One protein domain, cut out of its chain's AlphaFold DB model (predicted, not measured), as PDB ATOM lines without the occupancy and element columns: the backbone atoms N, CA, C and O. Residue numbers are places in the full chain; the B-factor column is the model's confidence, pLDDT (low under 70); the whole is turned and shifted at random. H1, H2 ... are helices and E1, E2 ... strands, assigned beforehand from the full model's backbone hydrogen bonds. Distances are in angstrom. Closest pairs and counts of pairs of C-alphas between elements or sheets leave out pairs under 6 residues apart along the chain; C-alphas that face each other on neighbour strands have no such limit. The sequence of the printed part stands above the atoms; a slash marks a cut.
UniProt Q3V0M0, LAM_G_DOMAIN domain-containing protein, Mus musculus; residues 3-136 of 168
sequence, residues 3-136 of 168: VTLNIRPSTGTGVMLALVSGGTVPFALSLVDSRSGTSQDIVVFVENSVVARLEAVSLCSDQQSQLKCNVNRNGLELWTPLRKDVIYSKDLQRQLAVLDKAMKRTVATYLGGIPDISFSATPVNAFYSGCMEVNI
ATOM      1  N   VAL A   3     110.560 -61.726  -1.964       98.31
ATOM      2  CA  VAL A   3     111.525 -61.773  -0.866       98.31
ATOM      3  C   VAL A   3     111.901 -63.222  -0.605       98.31
ATOM      4  O   VAL A   3     111.030 -64.074  -0.437       98.31
ATOM      5  N   THR A   4     113.198 -63.496  -0.539       98.44
ATOM      6  CA  THR A   4     113.734 -64.740   0.020       98.44
ATOM      7  C   THR A   4     114.639 -64.390   1.187       98.44
ATOM      8  O   THR A   4     115.543 -63.572   1.036       98.44
ATOM      9  N   LEU A   5     114.388 -65.000   2.342       98.19
ATOM     10  CA  LEU A   5     115.213 -64.876   3.534       98.19
ATOM     11  C   LEU A   5     115.827 -66.236   3.865       98.19
ATOM     12  O   LEU A   5     115.110 -67.237   3.893       98.19
ATOM     13  N   ASN A   6     117.120 -66.263   4.176       97.50
ATOM     14  CA  ASN A   6     117.726 -67.375   4.905       97.50
ATOM     15  C   ASN A   6     117.941 -66.906   6.344       97.50
ATOM     16  O   ASN A   6     118.748 -66.009   6.584       97.50
ATOM     17  N   ILE A   7     117.189 -67.469   7.289       96.62
ATOM     18  CA  ILE A   7     117.143 -67.003   8.679       96.62
ATOM     19  C   ILE A   7     117.626 -68.068   9.657       96.62
ATOM     20  O   ILE A   7     117.357 -69.253   9.493       96.62
ATOM     21  N   ARG A   8     118.284 -67.628  10.725       95.75
ATOM     22  CA  ARG A   8     118.525 -68.406  11.946       95.75
ATOM     23  C   ARG A   8     118.279 -67.486  13.146       95.75
ATOM     24  O   ARG A   8     119.213 -66.806  13.588       95.75
ATOM     25  N   PRO A   9     117.018 -67.381  13.602       95.00
ATOM     26  CA  PRO A   9     116.642 -66.516  14.716       95.00
ATOM     27  C   PRO A   9     117.269 -66.971  16.038       95.00
ATOM     28  O   PRO A   9     117.431 -68.162  16.289       95.00
ATOM     29  N   SER A  10     117.583 -66.008  16.900       92.88
ATOM     30  CA  SER A  10     118.013 -66.228  18.293       92.88
ATOM     31  C   SER A  10     116.946 -65.825  19.316       92.88
ATOM     32  O   SER A  10     117.027 -66.216  20.477       92.88
ATOM     33  N   THR A  11     115.931 -65.078  18.874       92.00
ATOM     34  CA  THR A  11     114.729 -64.718  19.631       92.00
ATOM     35  C   THR A  11     113.492 -65.130  18.842       92.00
ATOM     36  O   THR A  11     113.547 -65.271  17.619       92.00
ATOM     37  N   GLY A  12     112.374 -65.332  19.536       92.62
ATOM     38  CA  GLY A  12     111.134 -65.794  18.915       92.62
ATOM     39  C   GLY A  12     110.231 -64.691  18.365       92.62
ATOM     40  O   GLY A  12     109.262 -64.986  17.676       92.62
ATOM     41  N   THR A  13     110.561 -63.419  18.600       95.31
ATOM     42  CA  THR A  13     109.802 -62.272  18.088       95.31
ATOM     43  C   THR A  13     110.739 -61.220  17.494       95.31
ATOM     44  O   THR A  13     111.791 -60.934  18.069       95.31
ATOM     45  N   GLY A  14     110.359 -60.638  16.353       96.94
ATOM     46  CA  GLY A  14     111.071 -59.519  15.731       96.94
ATOM     47  C   GLY A  14     110.684 -59.259  14.273       96.94
ATOM     48  O   GLY A  14     110.250 -60.165  13.556       96.94
ATOM     49  N   VAL A  15     110.857 -58.017  13.819       98.12
ATOM     50  CA  VAL A  15     110.618 -57.618  12.421       98.12
ATOM     51  C   VAL A  15     111.791 -58.056  11.548       98.12
ATOM     52  O   VAL A  15     112.907 -57.583  11.738       98.12
ATOM     53  N   MET A  16     111.552 -58.922  10.562       98.25
ATOM     54  CA  MET A  16     112.597 -59.354   9.623       98.25
ATOM     55  C   MET A  16     112.775 -58.346   8.485       98.25
ATOM     56  O   MET A  16     113.891 -57.914   8.207       98.25
ATOM     57  N   LEU A  17     111.673 -57.943   7.847       98.50
ATOM     58  CA  LEU A  17     111.666 -56.974   6.750       98.50
ATOM     59  C   LEU A  17     110.426 -56.091   6.847       98.50
ATOM     60  O   LEU A  17     109.327 -56.600   7.052       98.50
ATOM     61  N   ALA A  18     110.585 -54.788   6.642       98.25
ATOM     62  CA  ALA A  18     109.477 -53.844   6.600       98.25
ATOM     63  C   ALA A  18     109.640 -52.823   5.474       98.25
ATOM     64  O   ALA A  18     110.750 -52.472   5.079       98.25
ATOM     65  N   LEU A  19     108.513 -52.327   4.975       97.75
ATOM     66  CA  LEU A  19     108.446 -51.144   4.129       97.75
ATOM     67  C   LEU A  19     107.849 -50.012   4.954       97.75
ATOM     68  O   LEU A  19     106.842 -50.212   5.632       97.75
ATOM     69  N   VAL A  20     108.454 -48.832   4.878       96.75
ATOM     70  CA  VAL A  20     108.040 -47.642   5.628       96.75
ATOM     71  C   VAL A  20     107.826 -46.485   4.661       96.75
ATOM     72  O   VAL A  20     108.655 -46.233   3.786       96.75
ATOM     73  N   SER A  21     106.714 -45.766   4.810       94.81
ATOM     74  CA  SER A  21     106.399 -44.599   3.978       94.81
ATOM     75  C   SER A  21     105.601 -43.573   4.771       94.81
ATOM     76  O   SER A  21     104.544 -43.889   5.301       94.81
ATOM     77  N   GLY A  22     106.098 -42.337   4.870       88.44
ATOM     78  CA  GLY A  22     105.355 -41.234   5.494       88.44
ATOM     79  C   GLY A  22     104.874 -41.507   6.928       88.44
ATOM     80  O   GLY A  22     103.768 -41.110   7.274       88.44
ATOM     81  N   GLY A  23     105.670 -42.216   7.736       89.31
ATOM     82  CA  GLY A  23     105.333 -42.553   9.127       89.31
ATOM     83  C   GLY A  23     104.421 -43.773   9.304       89.31
ATOM     84  O   GLY A  23     104.060 -44.089  10.435       89.31
ATOM     85  N   THR A  24     104.061 -44.475   8.227       94.25
ATOM     86  CA  THR A  24     103.323 -45.745   8.290       94.25
ATOM     87  C   THR A  24     104.220 -46.929   7.935       94.25
ATOM     88  O   THR A  24     105.296 -46.754   7.354       94.25
ATOM     89  N   VAL A  25     103.754 -48.145   8.246       97.12
ATOM     90  CA  VAL A  25     104.387 -49.414   7.847       97.12
ATOM     91  C   VAL A  25     103.461 -50.168   6.888       97.12
ATOM     92  O   VAL A  25     102.709 -51.042   7.316       97.12
ATOM     93  N   PRO A  26     103.457 -49.845   5.581       97.00
ATOM     94  CA  PRO A  26     102.568 -50.503   4.624       97.00
ATOM     95  C   PRO A  26     102.754 -52.018   4.518       97.00
ATOM     96  O   PRO A  26     101.837 -52.713   4.093       97.00
ATOM     97  N   PHE A  27     103.930 -52.534   4.873       97.88
ATOM     98  CA  PHE A  27     104.226 -53.961   4.846       97.88
ATOM     99  C   PHE A  27     105.226 -54.315   5.943       97.88
ATOM    100  O   PHE A  27     106.253 -53.651   6.063       97.88
ATOM    101  N   ALA A  28     104.972 -55.392   6.682       98.12
ATOM    102  CA  ALA A  28     105.954 -55.991   7.579       98.12
ATOM    103  C   ALA A  28     105.880 -57.518   7.535       98.12
ATOM    104  O   ALA A  28     104.809 -58.106   7.651       98.12
ATOM    105  N   LEU A  29     107.038 -58.159   7.418       98.50
ATOM    106  CA  LEU A  29     107.237 -59.592   7.569       98.50
ATOM    107  C   LEU A  29     107.953 -59.825   8.901       98.50
ATOM    108  O   LEU A  29     109.089 -59.380   9.085       98.50
ATOM    109  N   SER A  30     107.282 -60.498   9.832       97.94
ATOM    110  CA  SER A  30     107.743 -60.626  11.217       97.94
ATOM    111  C   SER A  30     107.700 -62.060  11.720       97.94
ATOM    112  O   SER A  30     106.904 -62.882  11.263       97.94
ATOM    113  N   LEU A  31     108.556 -62.322  12.699       96.25
ATOM    114  CA  LEU A  31     108.539 -63.497  13.553       96.25
ATOM    115  C   LEU A  31     107.785 -63.150  14.844       96.25
ATOM    116  O   LEU A  31     107.974 -62.052  15.373       96.25
ATOM    117  N   VAL A  32     106.943 -64.053  15.343       95.44
ATOM    118  CA  VAL A  32     106.207 -63.891  16.608       95.44
ATOM    119  C   VAL A  32     106.210 -65.213  17.366       95.44
ATOM    120  O   VAL A  32     105.957 -66.252  16.762       95.44
ATOM    121  N   ASP A  33     106.438 -65.195  18.678       92.00
ATOM    122  CA  ASP A  33     106.337 -66.409  19.492       92.00
ATOM    123  C   ASP A  33     104.935 -67.016  19.393       92.00
ATOM    124  O   ASP A  33     103.920 -66.330  19.557       92.00
ATOM    125  N   SER A  34     104.871 -68.315  19.102       84.00
ATOM    126  CA  SER A  34     103.590 -68.998  18.989       84.00
ATOM    127  C   SER A  34     103.021 -69.304  20.374       84.00
ATOM    128  O   SER A  34     103.726 -69.419  21.383       84.00
ATOM    129  N   ARG A  35     101.709 -69.540  20.420       73.81
ATOM    130  CA  ARG A  35     101.023 -69.975  21.646       73.81
ATOM    131  C   ARG A  35     101.505 -71.338  22.157       73.81
ATOM    132  O   ARG A  35     101.226 -71.667  23.304       73.81
ATOM    133  N   SER A  36     102.198 -72.133  21.333       66.81
ATOM    134  CA  SER A  36     102.684 -73.464  21.719       66.81
ATOM    135  C   SER A  36     103.954 -73.420  22.578       66.81
ATOM    136  O   SER A  36     104.379 -74.465  23.065       66.81
ATOM    137  N   GLY A  37     104.590 -72.250  22.731       68.88
ATOM    138  CA  GLY A  37     105.766 -72.024  23.584       68.88
ATOM    139  C   GLY A  37     107.094 -72.584  23.059       68.88
ATOM    140  O   GLY A  37     108.145 -72.288  23.618       68.88
ATOM    141  N   THR A  38     107.073 -73.378  21.987       77.75
ATOM    142  CA  THR A  38     108.257 -74.046  21.407       77.75
ATOM    143  C   THR A  38     108.460 -73.745  19.926       77.75
ATOM    144  O   THR A  38     109.363 -74.291  19.296       77.75
ATOM    145  N   SER A  39     107.609 -72.903  19.348       89.38
ATOM    146  CA  SER A  39     107.608 -72.591  17.925       89.38
ATOM    147  C   SER A  39     107.264 -71.126  17.700       89.38
ATOM    148  O   SER A  39     106.832 -70.425  18.615       89.38
ATOM    149  N   GLN A  40     107.470 -70.661  16.477       93.00
ATOM    150  CA  GLN A  40     107.228 -69.288  16.073       93.00
ATOM    151  C   GLN A  40     106.230 -69.247  14.924       93.00
ATOM    152  O   GLN A  40     106.210 -70.123  14.062       93.00
ATOM    153  N   ASP A  41     105.438 -68.191  14.882       94.88
ATOM    154  CA  ASP A  41     104.617 -67.855  13.739       94.88
ATOM    155  C   ASP A  41     105.379 -66.884  12.836       94.88
ATOM    156  O   ASP A  41     106.031 -65.942  13.298       94.88
ATOM    157  N   ILE A  42     105.254 -67.085  11.529       96.56
ATOM    158  CA  ILE A  42     105.675 -66.109  10.528       96.56
ATOM    159  C   ILE A  42     104.430 -65.347  10.105       96.56
ATOM    160  O   ILE A  42     103.476 -65.935   9.593       96.56
ATOM    161  N   VAL A  43     104.429 -64.038  10.322       97.62
ATOM    162  CA  VAL A  43     103.250 -63.194  10.128       97.62
ATOM    163  C   VAL A  43     103.575 -62.087   9.140       97.62
ATOM    164  O   VAL A  43     104.585 -61.395   9.274       97.62
ATOM    165  N   VAL A  44     102.695 -61.909   8.157       98.25
ATOM    166  CA  VAL A  44     102.724 -60.755   7.262       98.25
ATOM    167  C   VAL A  44     101.640 -59.776   7.679       98.25
ATOM    168  O   VAL A  44     100.468 -60.146   7.810       98.25
ATOM    169  N   PHE A  45     102.040 -58.523   7.842       97.69
ATOM    170  CA  PHE A  45     101.169 -57.401   8.131       97.69
ATOM    171  C   PHE A  45     101.116 -56.443   6.946       97.69
ATOM    172  O   PHE A  45     102.133 -56.181   6.301       97.69
ATOM    173  N   VAL A  46      99.930 -55.895   6.706       96.75
ATOM    174  CA  VAL A  46      99.741 -54.655   5.953       96.75
ATOM    175  C   VAL A  46      99.191 -53.640   6.942       96.75
ATOM    176  O   VAL A  46      98.136 -53.874   7.536       96.75
ATOM    177  N   GLU A  47      99.938 -52.560   7.168       94.06
ATOM    178  CA  GLU A  47      99.702 -51.641   8.286       94.06
ATOM    179  C   GLU A  47      99.604 -52.417   9.617       94.06
ATOM    180  O   GLU A  47     100.526 -53.140  10.005       94.06
ATOM    181  N   ASN A  48      98.467 -52.319  10.309       93.44
ATOM    182  CA  ASN A  48      98.203 -53.001  11.574       93.44
ATOM    183  C   ASN A  48      97.449 -54.339  11.426       93.44
ATOM    184  O   ASN A  48      97.101 -54.965  12.427       93.44
ATOM    185  N   SER A  49      97.173 -54.781  10.195       94.50
ATOM    186  CA  SER A  49      96.317 -55.934   9.909       94.50
ATOM    187  C   SER A  49      97.129 -57.161   9.495       94.50
ATOM    188  O   SER A  49      97.960 -57.090   8.592       94.50
ATOM    189  N   VAL A  50      96.851 -58.316  10.110       96.81
ATOM    190  CA  VAL A  50      97.410 -59.611   9.679       96.81
ATOM    191  C   VAL A  50      96.798 -59.991   8.332       96.81
ATOM    192  O   VAL A  50      95.580 -60.134   8.232       96.81
ATOM    193  N   VAL A  51      97.629 -60.187   7.305       97.38
ATOM    194  CA  VAL A  51      97.175 -60.613   5.966       97.38
ATOM    195  C   VAL A  51      97.506 -62.065   5.655       97.38
ATOM    196  O   VAL A  51      96.767 -62.708   4.909       97.38
ATOM    197  N   ALA A  52      98.573 -62.591   6.252       97.38
ATOM    198  CA  ALA A  52      98.943 -63.992   6.162       97.38
ATOM    199  C   ALA A  52      99.686 -64.437   7.421       97.38
ATOM    200  O   ALA A  52     100.422 -63.655   8.027       97.38
ATOM    201  N   ARG A  53      99.501 -65.699   7.801       96.50
ATOM    202  CA  ARG A  53     100.185 -66.321   8.930       96.50
ATOM    203  C   ARG A  53     100.560 -67.754   8.595       96.50
ATOM    204  O   ARG A  53      99.727 -68.519   8.118       96.50
ATOM    205  N   LEU A  54     101.797 -68.109   8.895       94.81
ATOM    206  CA  LEU A  54     102.274 -69.480   8.927       94.81
ATOM    207  C   LEU A  54     102.533 -69.827  10.394       94.81
ATOM    208  O   LEU A  54     103.414 -69.235  11.013       94.81
ATOM    209  N   GLU A  55     101.725 -70.718  10.962       92.31
ATOM    210  CA  GLU A  55     101.747 -70.997  12.403       92.31
ATOM    211  C   GLU A  55     102.796 -72.041  12.789       92.31
ATOM    212  O   GLU A  55     103.144 -72.909  11.990       92.31
ATOM    213  N   ALA A  56     103.253 -71.990  14.039       88.25
ATOM    214  CA  ALA A  56     104.051 -73.011  14.716       88.25
ATOM    215  C   ALA A  56     105.166 -73.647  13.857       88.25
ATOM    216  O   ALA A  56     105.201 -74.857  13.620       88.25
ATOM    217  N   VAL A  57     106.083 -72.802  13.391       89.88
ATOM    218  CA  VAL A  57     107.331 -73.159  12.712       89.88
ATOM    219  C   VAL A  57     108.443 -73.295  13.743       89.88
ATOM    220  O   VAL A  57     108.644 -72.405  14.566       89.88
ATOM    221  N   SER A  58     109.197 -74.390  13.702       89.38
ATOM    222  CA  SER A  58     110.362 -74.561  14.574       89.38
ATOM    223  C   SER A  58     111.564 -73.809  13.997       89.38
ATOM    224  O   SER A  58     112.248 -74.329  13.116       89.38
ATOM    225  N   LEU A  59     111.792 -72.568  14.446       88.38
ATOM    226  CA  LEU A  59     112.864 -71.703  13.930       88.38
ATOM    227  C   LEU A  59     113.993 -71.457  14.934       88.38
ATOM    228  O   LEU A  59     115.117 -71.188  14.517       88.38
ATOM    229  N   CYS A  60     113.739 -71.594  16.238       79.50
ATOM    230  CA  CYS A  60     114.764 -71.521  17.284       79.50
ATOM    231  C   CYS A  60     115.626 -72.799  17.340       79.50
ATOM    232  O   CYS A  60     115.633 -73.523  18.335       79.50
ATOM    233  N   SER A  61     116.350 -73.075  16.256       83.19
ATOM    234  CA  SER A  61     117.309 -74.177  16.131       83.19
ATOM    235  C   SER A  61     118.693 -73.661  15.723       83.19
ATOM    236  O   SER A  61     118.880 -72.475  15.448       83.19
ATOM    237  N   ASP A  62     119.690 -74.545  15.674       84.75
ATOM    238  CA  ASP A  62     121.014 -74.217  15.137       84.75
ATOM    239  C   ASP A  62     121.049 -74.179  13.595       84.75
ATOM    240  O   ASP A  62     122.044 -73.740  13.003       84.75
ATOM    241  N   GLN A  63     119.953 -74.578  12.944       87.75
ATOM    242  CA  GLN A  63     119.823 -74.664  11.495       87.75
ATOM    243  C   GLN A  63     119.322 -73.356  10.879       87.75
ATOM    244  O   GLN A  63     118.488 -72.643  11.437       87.75
ATOM    245  N   GLN A  64     119.822 -73.050   9.681       92.56
ATOM    246  CA  GLN A  64     119.237 -72.008   8.843       92.56
ATOM    247  C   GLN A  64     117.948 -72.519   8.196       92.56
ATOM    248  O   GLN A  64     117.862 -73.666   7.766       92.56
ATOM    249  N   SER A  65     116.961 -71.638   8.096       94.62
ATOM    250  CA  SER A  65     115.666 -71.908   7.486       94.62
ATOM    251  C   SER A  65     115.408 -70.923   6.359       94.62
ATOM    252  O   SER A  65     115.591 -69.717   6.521       94.62
ATOM    253  N   GLN A  66     114.956 -71.434   5.216       96.12
ATOM    254  CA  GLN A  66     114.549 -70.588   4.102       96.12
ATOM    255  C   GLN A  66     113.079 -70.181   4.249       96.12
ATOM    256  O   GLN A  66     112.205 -71.013   4.509       96.12
ATOM    257  N   LEU A  67     112.817 -68.901   4.020       97.06
ATOM    258  CA  LEU A  67     111.493 -68.307   3.948       97.06
ATOM    259  C   LEU A  67     111.352 -67.559   2.626       97.06
ATOM    260  O   LEU A  67     112.211 -66.760   2.263       97.06
ATOM    261  N   LYS A  68     110.252 -67.790   1.917       97.56
ATOM    262  CA  LYS A  68     109.881 -67.034   0.720       97.56
ATOM    263  C   LYS A  68     108.579 -66.298   0.970       97.56
ATOM    264  O   LYS A  68     107.617 -66.891   1.453       97.56
ATOM    265  N   CYS A  69     108.555 -65.021   0.620       97.88
ATOM    266  CA  CYS A  69     107.361 -64.193   0.628       97.88
ATOM    267  C   CYS A  69     107.268 -63.458  -0.709       97.88
ATOM    268  O   CYS A  69     108.096 -62.603  -1.020       97.88
ATOM    269  N   ASN A  70     106.272 -63.805  -1.512       97.00
ATOM    270  CA  ASN A  70     105.947 -63.100  -2.744       97.00
ATOM    271  C   ASN A  70     104.652 -62.328  -2.521       97.00
ATOM    272  O   ASN A  70     103.665 -62.890  -2.063       97.00
ATOM    273  N   VAL A  71     104.651 -61.037  -2.828       96.75
ATOM    274  CA  VAL A  71     103.460 -60.196  -2.721       96.75
ATOM    275  C   VAL A  71     103.329 -59.307  -3.946       96.75
ATOM    276  O   VAL A  71     104.281 -58.654  -4.379       96.75
ATOM    277  N   ASN A  72     102.136 -59.262  -4.521       94.38
ATOM    278  CA  ASN A  72     101.783 -58.368  -5.614       94.38
ATOM    279  C   ASN A  72     100.312 -57.945  -5.486       94.38
ATOM    280  O   ASN A  72      99.618 -58.334  -4.551       94.38
ATOM    281  N   ARG A  73      99.823 -57.139  -6.433       93.06
ATOM    282  CA  ARG A  73      98.441 -56.636  -6.425       93.06
ATOM    283  C   ARG A  73      97.356 -57.722  -6.479       93.06
ATOM    284  O   ARG A  73      96.213 -57.424  -6.165       93.06
ATOM    285  N   ASN A  74      97.690 -58.932  -6.925       91.81
ATOM    286  CA  ASN A  74      96.743 -60.030  -7.120       91.81
ATOM    287  C   ASN A  74      96.770 -61.031  -5.960       91.81
ATOM    288  O   ASN A  74      95.781 -61.728  -5.735       91.81
ATOM    289  N   GLY A  75      97.883 -61.134  -5.234       95.19
ATOM    290  CA  GLY A  75      98.021 -62.143  -4.197       95.19
ATOM    291  C   GLY A  75      99.290 -62.031  -3.370       95.19
ATOM    292  O   GLY A  75     100.195 -61.240  -3.646       95.19
ATOM    293  N   LEU A  76      99.322 -62.871  -2.341       96.75
ATOM    294  CA  LEU A  76     100.449 -63.074  -1.454       96.75
ATOM    295  C   LEU A  76     100.693 -64.576  -1.339       96.75
ATOM    296  O   LEU A  76      99.752 -65.334  -1.131       96.75
ATOM    297  N   GLU A  77     101.949 -64.985  -1.445       95.94
ATOM    298  CA  GLU A  77     102.403 -66.349  -1.213       95.94
ATOM    299  C   GLU A  77     103.467 -66.330  -0.120       95.94
ATOM    300  O   GLU A  77     104.425 -65.555  -0.175       95.94
ATOM    301  N   LEU A  78     103.294 -67.191   0.878       96.00
ATOM    302  CA  LEU A  78     104.246 -67.397   1.963       96.00
ATOM    303  C   LEU A  78     104.642 -68.872   1.980       96.00
ATOM    304  O   LEU A  78     103.785 -69.746   1.890       96.00
ATOM    305  N   TRP A  79     105.936 -69.167   2.062       94.44
ATOM    306  CA  TRP A  79     106.413 -70.543   1.955       94.44
ATOM    307  C   TRP A  79     107.704 -70.782   2.735       94.44
ATOM    308  O   TRP A  79     108.616 -69.956   2.723       94.44
ATOM    309  N   THR A  80     107.810 -71.957   3.350       94.06
ATOM    310  CA  THR A  80     109.037 -72.475   3.964       94.06
ATOM    311  C   THR A  80     109.096 -74.003   3.812       94.06
ATOM    312  O   THR A  80     108.044 -74.645   3.746       94.06
ATOM    313  N   PRO A  81     110.284 -74.636   3.771       90.44
ATOM    314  CA  PRO A  81     110.393 -76.097   3.765       90.44
ATOM    315  C   PRO A  81     109.787 -76.770   5.004       90.44
ATOM    316  O   PRO A  81     109.383 -77.926   4.936       90.44
ATOM    317  N   LEU A  82     109.725 -76.050   6.128       86.25
ATOM    318  CA  LEU A  82     109.307 -76.595   7.419       86.25
ATOM    319  C   LEU A  82     107.795 -76.826   7.521       86.25
ATOM    320  O   LEU A  82     107.361 -77.661   8.310       86.25
ATOM    321  N   ARG A  83     106.985 -76.082   6.755       84.06
ATOM    322  CA  ARG A  83     105.520 -76.127   6.822       84.06
ATOM    323  C   ARG A  83     104.888 -75.428   5.615       84.06
ATOM    324  O   ARG A  83     105.446 -74.473   5.085       84.06
ATOM    325  N   LYS A  84     103.718 -75.911   5.183       75.50
ATOM    326  CA  LYS A  84     103.046 -75.449   3.952       75.50
ATOM    327  C   LYS A  84     101.743 -74.683   4.178       75.50
ATOM    328  O   LYS A  84     101.364 -73.903   3.312       75.50
ATOM    329  N   ASP A  85     101.071 -74.893   5.306       87.94
ATOM    330  CA  ASP A  85      99.746 -74.314   5.526       87.94
ATOM    331  C   ASP A  85      99.849 -72.847   5.937       87.94
ATOM    332  O   ASP A  85     100.415 -72.515   6.981       87.94
ATOM    333  N   VAL A  86      99.281 -71.976   5.101       94.12
ATOM    334  CA  VAL A  86      99.215 -70.533   5.330       94.12
ATOM    335  C   VAL A  86      97.764 -70.127   5.528       94.12
ATOM    336  O   VAL A  86      96.894 -70.437   4.714       94.12
ATOM    337  N   ILE A  87      97.513 -69.391   6.602       95.19
ATOM    338  CA  ILE A  87      96.217 -68.798   6.908       95.19
ATOM    339  C   ILE A  87      96.208 -67.386   6.332       95.19
ATOM    340  O   ILE A  87      96.959 -66.523   6.787       95.19
ATOM    341  N   TYR A  88      95.353 -67.145   5.343       96.38
ATOM    342  CA  TYR A  88      95.173 -65.831   4.729       96.38
ATOM    343  C   TYR A  88      93.976 -65.093   5.328       96.38
ATOM    344  O   TYR A  88      92.964 -65.696   5.690       96.38
ATOM    345  N   SER A  89      94.075 -63.767   5.404       95.94
ATOM    346  CA  SER A  89      92.953 -62.920   5.810       95.94
ATOM    347  C   SER A  89      91.817 -62.965   4.788       95.94
ATOM    348  O   SER A  89      92.051 -62.955   3.579       95.94
ATOM    349  N   LYS A  90      90.570 -62.917   5.272       95.31
ATOM    350  CA  LYS A  90      89.383 -62.751   4.413       95.31
ATOM    351  C   LYS A  90      89.403 -61.421   3.650       95.31
ATOM    352  O   LYS A  90      88.864 -61.343   2.553       95.31
ATOM    353  N   ASP A  91      90.086 -60.413   4.194       95.00
ATOM    354  CA  ASP A  91      90.216 -59.076   3.606       95.00
ATOM    355  C   ASP A  91      91.504 -58.900   2.783       95.00
ATOM    356  O   ASP A  91      91.898 -57.769   2.489       95.00
ATOM    357  N   LEU A  92      92.182 -59.993   2.400       95.88
ATOM    358  CA  LEU A  92      93.490 -59.949   1.734       95.88
ATOM    359  C   LEU A  92      93.520 -58.972   0.552       95.88
ATOM    360  O   LEU A  92      94.396 -58.118   0.496       95.88
ATOM    361  N   GLN A  93      92.545 -59.033  -0.358       96.25
ATOM    362  CA  GLN A  93      92.517 -58.165  -1.546       96.25
ATOM    363  C   GLN A  93      92.392 -56.676  -1.196       96.25
ATOM    364  O   GLN A  93      93.062 -55.835  -1.796       96.25
ATOM    365  N   ARG A  94      91.585 -56.339  -0.182       96.25
ATOM    366  CA  ARG A  94      91.468 -54.961   0.315       96.25
ATOM    367  C   ARG A  94      92.803 -54.475   0.874       96.25
ATOM    368  O   ARG A  94      93.199 -53.347   0.596       96.25
ATOM    369  N   GLN A  95      93.503 -55.324   1.621       96.94
ATOM    370  CA  GLN A  95      94.805 -54.986   2.196       96.94
ATOM    371  C   GLN A  95      95.899 -54.882   1.122       96.94
ATOM    372  O   GLN A  95      96.695 -53.947   1.131       96.94
ATOM    373  N   LEU A  96      95.895 -55.752   0.109       96.94
ATOM    374  CA  LEU A  96      96.820 -55.637  -1.024       96.94
ATOM    375  C   LEU A  96      96.610 -54.338  -1.818       96.94
ATOM    376  O   LEU A  96      97.584 -53.771  -2.305       96.94
ATOM    377  N   ALA A  97      95.382 -53.814  -1.893       96.75
ATOM    378  CA  ALA A  97      95.122 -52.505  -2.493       96.75
ATOM    379  C   ALA A  97      95.709 -51.338  -1.670       96.75
ATOM    380  O   ALA A  97      96.181 -50.355  -2.248       96.75
ATOM    381  N   VAL A  98      95.717 -51.442  -0.333       95.19
ATOM    382  CA  VAL A  98      96.397 -50.475   0.552       95.19
ATOM    383  C   VAL A  98      97.902 -50.493   0.286       95.19
ATOM    384  O   VAL A  98      98.496 -49.440   0.040       95.19
ATOM    385  N   LEU A  99      98.497 -51.687   0.239       96.50
ATOM    386  CA  LEU A  99      99.911 -51.857  -0.082       96.50
ATOM    387  C   LEU A  99     100.249 -51.327  -1.485       96.50
ATOM    388  O   LEU A  99     101.189 -50.552  -1.625       96.50
ATOM    389  N   ASP A 100      99.466 -51.661  -2.515       96.12
ATOM    390  CA  ASP A 100      99.658 -51.163  -3.889       96.12
ATOM    391  C   ASP A 100      99.661 -49.629  -3.947       96.12
ATOM    392  O   ASP A 100     100.499 -49.016  -4.609       96.12
ATOM    393  N   LYS A 101      98.755 -48.983  -3.201       95.50
ATOM    394  CA  LYS A 101      98.712 -47.521  -3.101       95.50
ATOM    395  C   LYS A 101      99.960 -46.955  -2.425       95.50
ATOM    396  O   LYS A 101     100.468 -45.930  -2.878       95.50
ATOM    397  N   ALA A 102     100.445 -47.589  -1.361       94.88
ATOM    398  CA  ALA A 102     101.652 -47.152  -0.669       94.88
ATOM    399  C   ALA A 102     102.909 -47.311  -1.538       94.88
ATOM    400  O   ALA A 102     103.739 -46.406  -1.578       94.88
ATOM    401  N   MET A 103     102.998 -48.398  -2.309       94.00
ATOM    402  CA  MET A 103     104.110 -48.690  -3.225       94.00
ATOM    403  C   MET A 103     104.230 -47.704  -4.398       94.00
ATOM    404  O   MET A 103     105.264 -47.665  -5.057       94.00
ATOM    405  N   LYS A 104     103.199 -46.890  -4.668       94.50
ATOM    406  CA  LYS A 104     103.251 -45.791  -5.657       94.50
ATOM    407  C   LYS A 104     103.974 -44.546  -5.137       94.50
ATOM    408  O   LYS A 104     104.188 -43.606  -5.897       94.50
ATOM    409  N   ARG A 105     104.297 -44.504  -3.845       94.38
ATOM    410  CA  ARG A 105     105.080 -43.443  -3.203       94.38
ATOM    411  C   ARG A 105     106.493 -43.946  -2.933       94.38
ATOM    412  O   ARG A 105     106.774 -45.134  -3.053       94.38
ATOM    413  N   THR A 106     107.374 -43.047  -2.507       95.06
ATOM    414  CA  THR A 106     108.680 -43.446  -1.982       95.06
ATOM    415  C   THR A 106     108.484 -44.319  -0.743       95.06
ATOM    416  O   THR A 106     107.834 -43.912   0.227       95.06
ATOM    417  N   VAL A 107     109.050 -45.521  -0.789       95.94
ATOM    418  CA  VAL A 107     109.090 -46.473   0.322       95.94
ATOM    419  C   VAL A 107     110.547 -46.726   0.689       95.94
ATOM    420  O   VAL A 107     111.396 -46.875  -0.187       95.94
ATOM    421  N   ALA A 108     110.837 -46.759   1.983       96.94
ATOM    422  CA  ALA A 108     112.127 -47.180   2.502       96.94
ATOM    423  C   ALA A 108     112.022 -48.629   2.988       96.94
ATOM    424  O   ALA A 108     111.081 -48.979   3.704       96.94
ATOM    425  N   THR A 109     112.985 -49.458   2.598       97.69
ATOM    426  CA  THR A 109     113.089 -50.846   3.053       97.69
ATOM    427  C   THR A 109     113.930 -50.898   4.320       97.69
ATOM    428  O   THR A 109     115.062 -50.424   4.332       97.69
ATOM    429  N   TYR A 110     113.385 -51.498   5.371       98.00
ATOM    430  CA  TYR A 110     114.068 -51.740   6.634       98.00
ATOM    431  C   TYR A 110     114.267 -53.238   6.837       98.00
ATOM    432  O   TYR A 110     113.388 -54.041   6.515       98.00
ATOM    433  N   LEU A 111     115.424 -53.602   7.383       98.19
ATOM    434  CA  LEU A 111     115.779 -54.973   7.732       98.19
ATOM    435  C   LEU A 111     116.049 -55.061   9.226       98.19
ATOM    436  O   LEU A 111     116.727 -54.210   9.798       98.19
ATOM    437  N   GLY A 112     115.525 -56.110   9.847       97.94
ATOM    438  CA  GLY A 112     115.755 -56.412  11.253       97.94
ATOM    439  C   GLY A 112     115.071 -55.473  12.255       97.94
ATOM    440  O   GLY A 112     115.332 -55.569  13.454       97.94
ATOM    441  N   GLY A 113     114.206 -54.567  11.797       96.44
ATOM    442  CA  GLY A 113     113.528 -53.586  12.636       96.44
ATOM    443  C   GLY A 113     112.712 -52.578  11.835       96.44
ATOM    444  O   GLY A 113     112.577 -52.688  10.617       96.44
ATOM    445  N   ILE A 114     112.197 -51.577  12.542       95.44
ATOM    446  CA  ILE A 114     111.524 -50.386  12.006       95.44
ATOM    447  C   ILE A 114     112.108 -49.138  12.692       95.44
ATOM    448  O   ILE A 114     112.689 -49.270  13.774       95.44
ATOM    449  N   PRO A 115     112.009 -47.941  12.086       93.56
ATOM    450  CA  PRO A 115     112.417 -46.703  12.748       93.56
ATOM    451  C   PRO A 115     111.486 -46.376  13.924       93.56
ATOM    452  O   PRO A 115     110.444 -47.008  14.088       93.56
ATOM    453  N   ASP A 116     111.843 -45.369  14.724       89.81
ATOM    454  CA  ASP A 116     110.992 -44.894  15.820       89.81
ATOM    455  C   ASP A 116     109.739 -44.196  15.259       89.81
ATOM    456  O   ASP A 116     109.769 -43.046  14.817       89.81
ATOM    457  N   ILE A 117     108.649 -44.956  15.185       88.06
ATOM    458  CA  ILE A 117     107.330 -44.554  14.693       88.06
ATOM    459  C   ILE A 117     106.268 -45.068  15.663       88.06
ATOM    460  O   ILE A 117     106.531 -45.946  16.484       88.06
ATOM    461  N   SER A 118     105.048 -44.535  15.561       84.56
ATOM    462  CA  SER A 118     103.949 -44.915  16.455       84.56
ATOM    463  C   SER A 118     103.796 -46.435  16.572       84.56
ATOM    464  O   SER A 118     103.700 -47.132  15.562       84.56
ATOM    465  N   PHE A 119     103.651 -46.934  17.804       77.75
ATOM    466  CA  PHE A 119     103.351 -48.341  18.102       77.75
ATOM    467  C   PHE A 119     102.083 -48.852  17.397       77.75
ATOM    468  O   PHE A 119     101.912 -50.051  17.216       77.75
ATOM    469  N   SER A 120     101.186 -47.953  16.980       84.62
ATOM    470  CA  SER A 120      99.990 -48.304  16.208       84.62
ATOM    471  C   SER A 120     100.256 -48.595  14.726       84.62
ATOM    472  O   SER A 120      99.350 -49.072  14.042       84.62
ATOM    473  N   ALA A 121     101.457 -48.305  14.212       86.12
ATOM    474  CA  ALA A 121     101.775 -48.429  12.792       86.12
ATOM    475  C   ALA A 121     101.948 -49.887  12.341       86.12
ATOM    476  O   ALA A 121     101.658 -50.201  11.189       86.12
ATOM    477  N   THR A 122     102.401 -50.770  13.235       90.62
ATOM    478  CA  THR A 122     102.483 -52.214  12.991       90.62
ATOM    479  C   THR A 122     102.455 -52.992  14.313       90.62
ATOM    480  O   THR A 122     102.941 -52.478  15.320       90.62
ATOM    481  N   PRO A 123     101.912 -54.224  14.357       92.44
ATOM    482  CA  PRO A 123     101.747 -54.951  15.618       92.44
ATOM    483  C   PRO A 123     103.051 -55.498  16.214       92.44
ATOM    484  O   PRO A 123     103.065 -55.867  17.385       92.44
ATOM    485  N   VAL A 124     104.134 -55.580  15.429       94.00
ATOM    486  CA  VAL A 124     105.457 -56.023  15.894       94.00
ATOM    487  C   VAL A 124     106.465 -54.914  15.643       94.00
ATOM    488  O   VAL A 124     106.693 -54.521  14.505       94.00
ATOM    489  N   ASN A 125     107.104 -54.441  16.707       92.75
ATOM    490  CA  ASN A 125     108.135 -53.402  16.663       92.75
ATOM    491  C   ASN A 125     109.471 -53.847  17.282       92.75
ATOM    492  O   ASN A 125     110.415 -53.064  17.344       92.75
ATOM    493  N   ALA A 126     109.555 -55.092  17.757       95.50
ATOM    494  CA  ALA A 126     110.789 -55.651  18.284       95.50
ATOM    495  C   ALA A 126     111.826 -55.827  17.164       95.50
ATOM    496  O   ALA A 126     111.494 -56.226  16.043       95.50
ATOM    497  N   PHE A 127     113.094 -55.579  17.487       97.25
ATOM    498  CA  PHE A 127     114.200 -55.852  16.578       97.25
ATOM    499  C   PHE A 127     114.389 -57.359  16.396       97.25
ATOM    500  O   PHE A 127     114.355 -58.129  17.358       97.25
ATOM    501  N   TYR A 128     114.623 -57.785  15.158       97.56
ATOM    502  CA  TYR A 128     115.051 -59.149  14.887       97.56
ATOM    503  C   TYR A 128     116.444 -59.378  15.464       97.56
ATOM    504  O   TYR A 128     117.368 -58.603  15.222       97.56
ATOM    505  N   SER A 129     116.606 -60.481  16.188       96.06
ATOM    506  CA  SER A 129     117.904 -60.925  16.682       96.06
ATOM    507  C   SER A 129     118.230 -62.282  16.082       96.06
ATOM    508  O   SER A 129     117.552 -63.274  16.357       96.06
ATOM    509  N   GLY A 130     119.290 -62.355  15.287       95.56
ATOM    510  CA  GLY A 130     119.726 -63.596  14.661       95.56
ATOM    511  C   GLY A 130     120.550 -63.352  13.409       95.56
ATOM    512  O   GLY A 130     121.010 -62.243  13.148       95.56
ATOM    513  N   CYS A 131     120.716 -64.413  12.633       97.00
ATOM    514  CA  CYS A 131     121.386 -64.371  11.342       97.00
ATOM    515  C   CYS A 131     120.367 -64.311  10.221       97.00
ATOM    516  O   CYS A 131     119.462 -65.140  10.188       97.00
ATOM    517  N   MET A 132     120.535 -63.372   9.298       97.88
ATOM    518  CA  MET A 132     119.613 -63.190   8.188       97.88
ATOM    519  C   MET A 132     120.361 -62.774   6.927       97.88
ATOM    520  O   MET A 132     121.068 -61.771   6.924       97.88
ATOM    521  N   GLU A 133     120.146 -63.523   5.853       98.19
ATOM    522  CA  GLU A 133     120.494 -63.132   4.489       98.19
ATOM    523  C   GLU A 133     119.207 -62.804   3.740       98.19
ATOM    524  O   GLU A 133     118.195 -63.492   3.909       98.19
ATOM    525  N   VAL A 134     119.241 -61.766   2.908       98.38
ATOM    526  CA  VAL A 134     118.047 -61.234   2.249       98.38
ATOM    527  C   VAL A 134     118.283 -61.119   0.753       98.38
ATOM    528  O   VAL A 134     119.260 -60.523   0.308       98.38
ATOM    529  N   ASN A 135     117.344 -61.644  -0.024       98.44
ATOM    530  CA  ASN A 135     117.228 -61.393  -1.450       98.44
ATOM    531  C   ASN A 135     115.876 -60.733  -1.738       98.44
ATOM    532  O   ASN A 135     114.835 -61.247  -1.317       98.44
ATOM    533  N   ILE A 136     115.889 -59.608  -2.455       98.00
ATOM    534  CA  ILE A 136     114.686 -58.905  -2.905       98.00
ATOM    535  C   ILE A 136     114.711 -58.810  -4.426       98.00
ATOM    536  O   ILE A 136     115.641 -58.271  -5.016       98.00
TER     537      ILE A 136
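What this domain is: This is residues 3 to 136 of the 168 residues of the protein "LAM_G_DOMAIN domain-containing protein" of Mus musculus (UniProt Q3V0M0). Two twisted sheets form a sandwich, five strands facing four, and the one helix, H1, lies slantwise across one end, by the end of E2, the start of E3, the end of E4 and the start of E5. The printed part has 134 residues, with the order E1 E2 E3 E4 E5 E6 E7 H1 E8 E9 along the chain. Both sheets are antiparallel, in the orders E5 E4 E3 E2 E8 and E7 E6 E1 E9, and the class is mostly strand. The whole is compact and rounded, with a radius of gyration of the C-alphas of 13.8 A and spans of 39 by 30 by 27 A.

Where its parts are: Begin in the larger sheet with E3, residues 24 to 33, from C-alpha 24 at (103.323, -45.745, 8.290) over 23.7 A; it bends by 77 degrees at residue 27. Beside it find E2, residues 14 to 21, 19.6 A, bending by 70 degrees at residue 17, and E4, residues 40 to 46, 19.3 A. The edge strands are E5, residues 49 to 57, 20.6 A, bending by 65 degrees at residue 52, and E8, residues 108 to 111. In the other sheet look for E7, residues 76 to 79, E6, residues 65 to 71, 19.8 A, E1, residues 3 to 9, 17.1 A, and E9, residues 130 to 136, 18.9 A, ending at C-alpha 136 at (114.686, -58.905, -2.905). H1, residues 92 to 103, runs 16.3 A from (93.490, -59.949, 1.734).

How they stand to each other: E2 to E5 form a meander, each strand the antiparallel neighbour of the one before. Look for N 19 and O 27 at 2.8 A between E2 and E3, N 30 and O 43 at 2.9 A between E3 and E4, N 54 and O 42 at 2.8 A between E4 and E5, and N 18 and O 110 at 2.9 A between E2 and E8. In the other sheet, check N 70 and O 77 at 2.9 A for the hairpin E6 and E7, N 5 and O 67 at 2.8 A for E1 and E6, and N 6 and O 133 at 3.0 A for E1 and E9. The sheets make a sandwich, two sheets face to face, 9.9 A centre to centre where they face each other, with strands at 28 degrees. H1 and the larger sheet make two layers, the helix on one face at a height over the sheet of 9.0 A. H1 runs slantwise to the strands, at 46 degrees to E4 on the local plane. The closest C-alphas of E3 and H1 are those of Pro 26 and Leu 99, 5.6 A apart. Every O i to N i+4 pair of H1 is within hydrogen-bond range.

The domain as a whole: The two farthest C-alphas, of Asp 62 and Lys 104, are 39.4 A apart. The printed part has no cut, and the links E7 to H1 and E8 to E9 are long, 12 and 18 residues. The mean pLDDT of the printed part is 93.5; residues 36 to 37 are under 70.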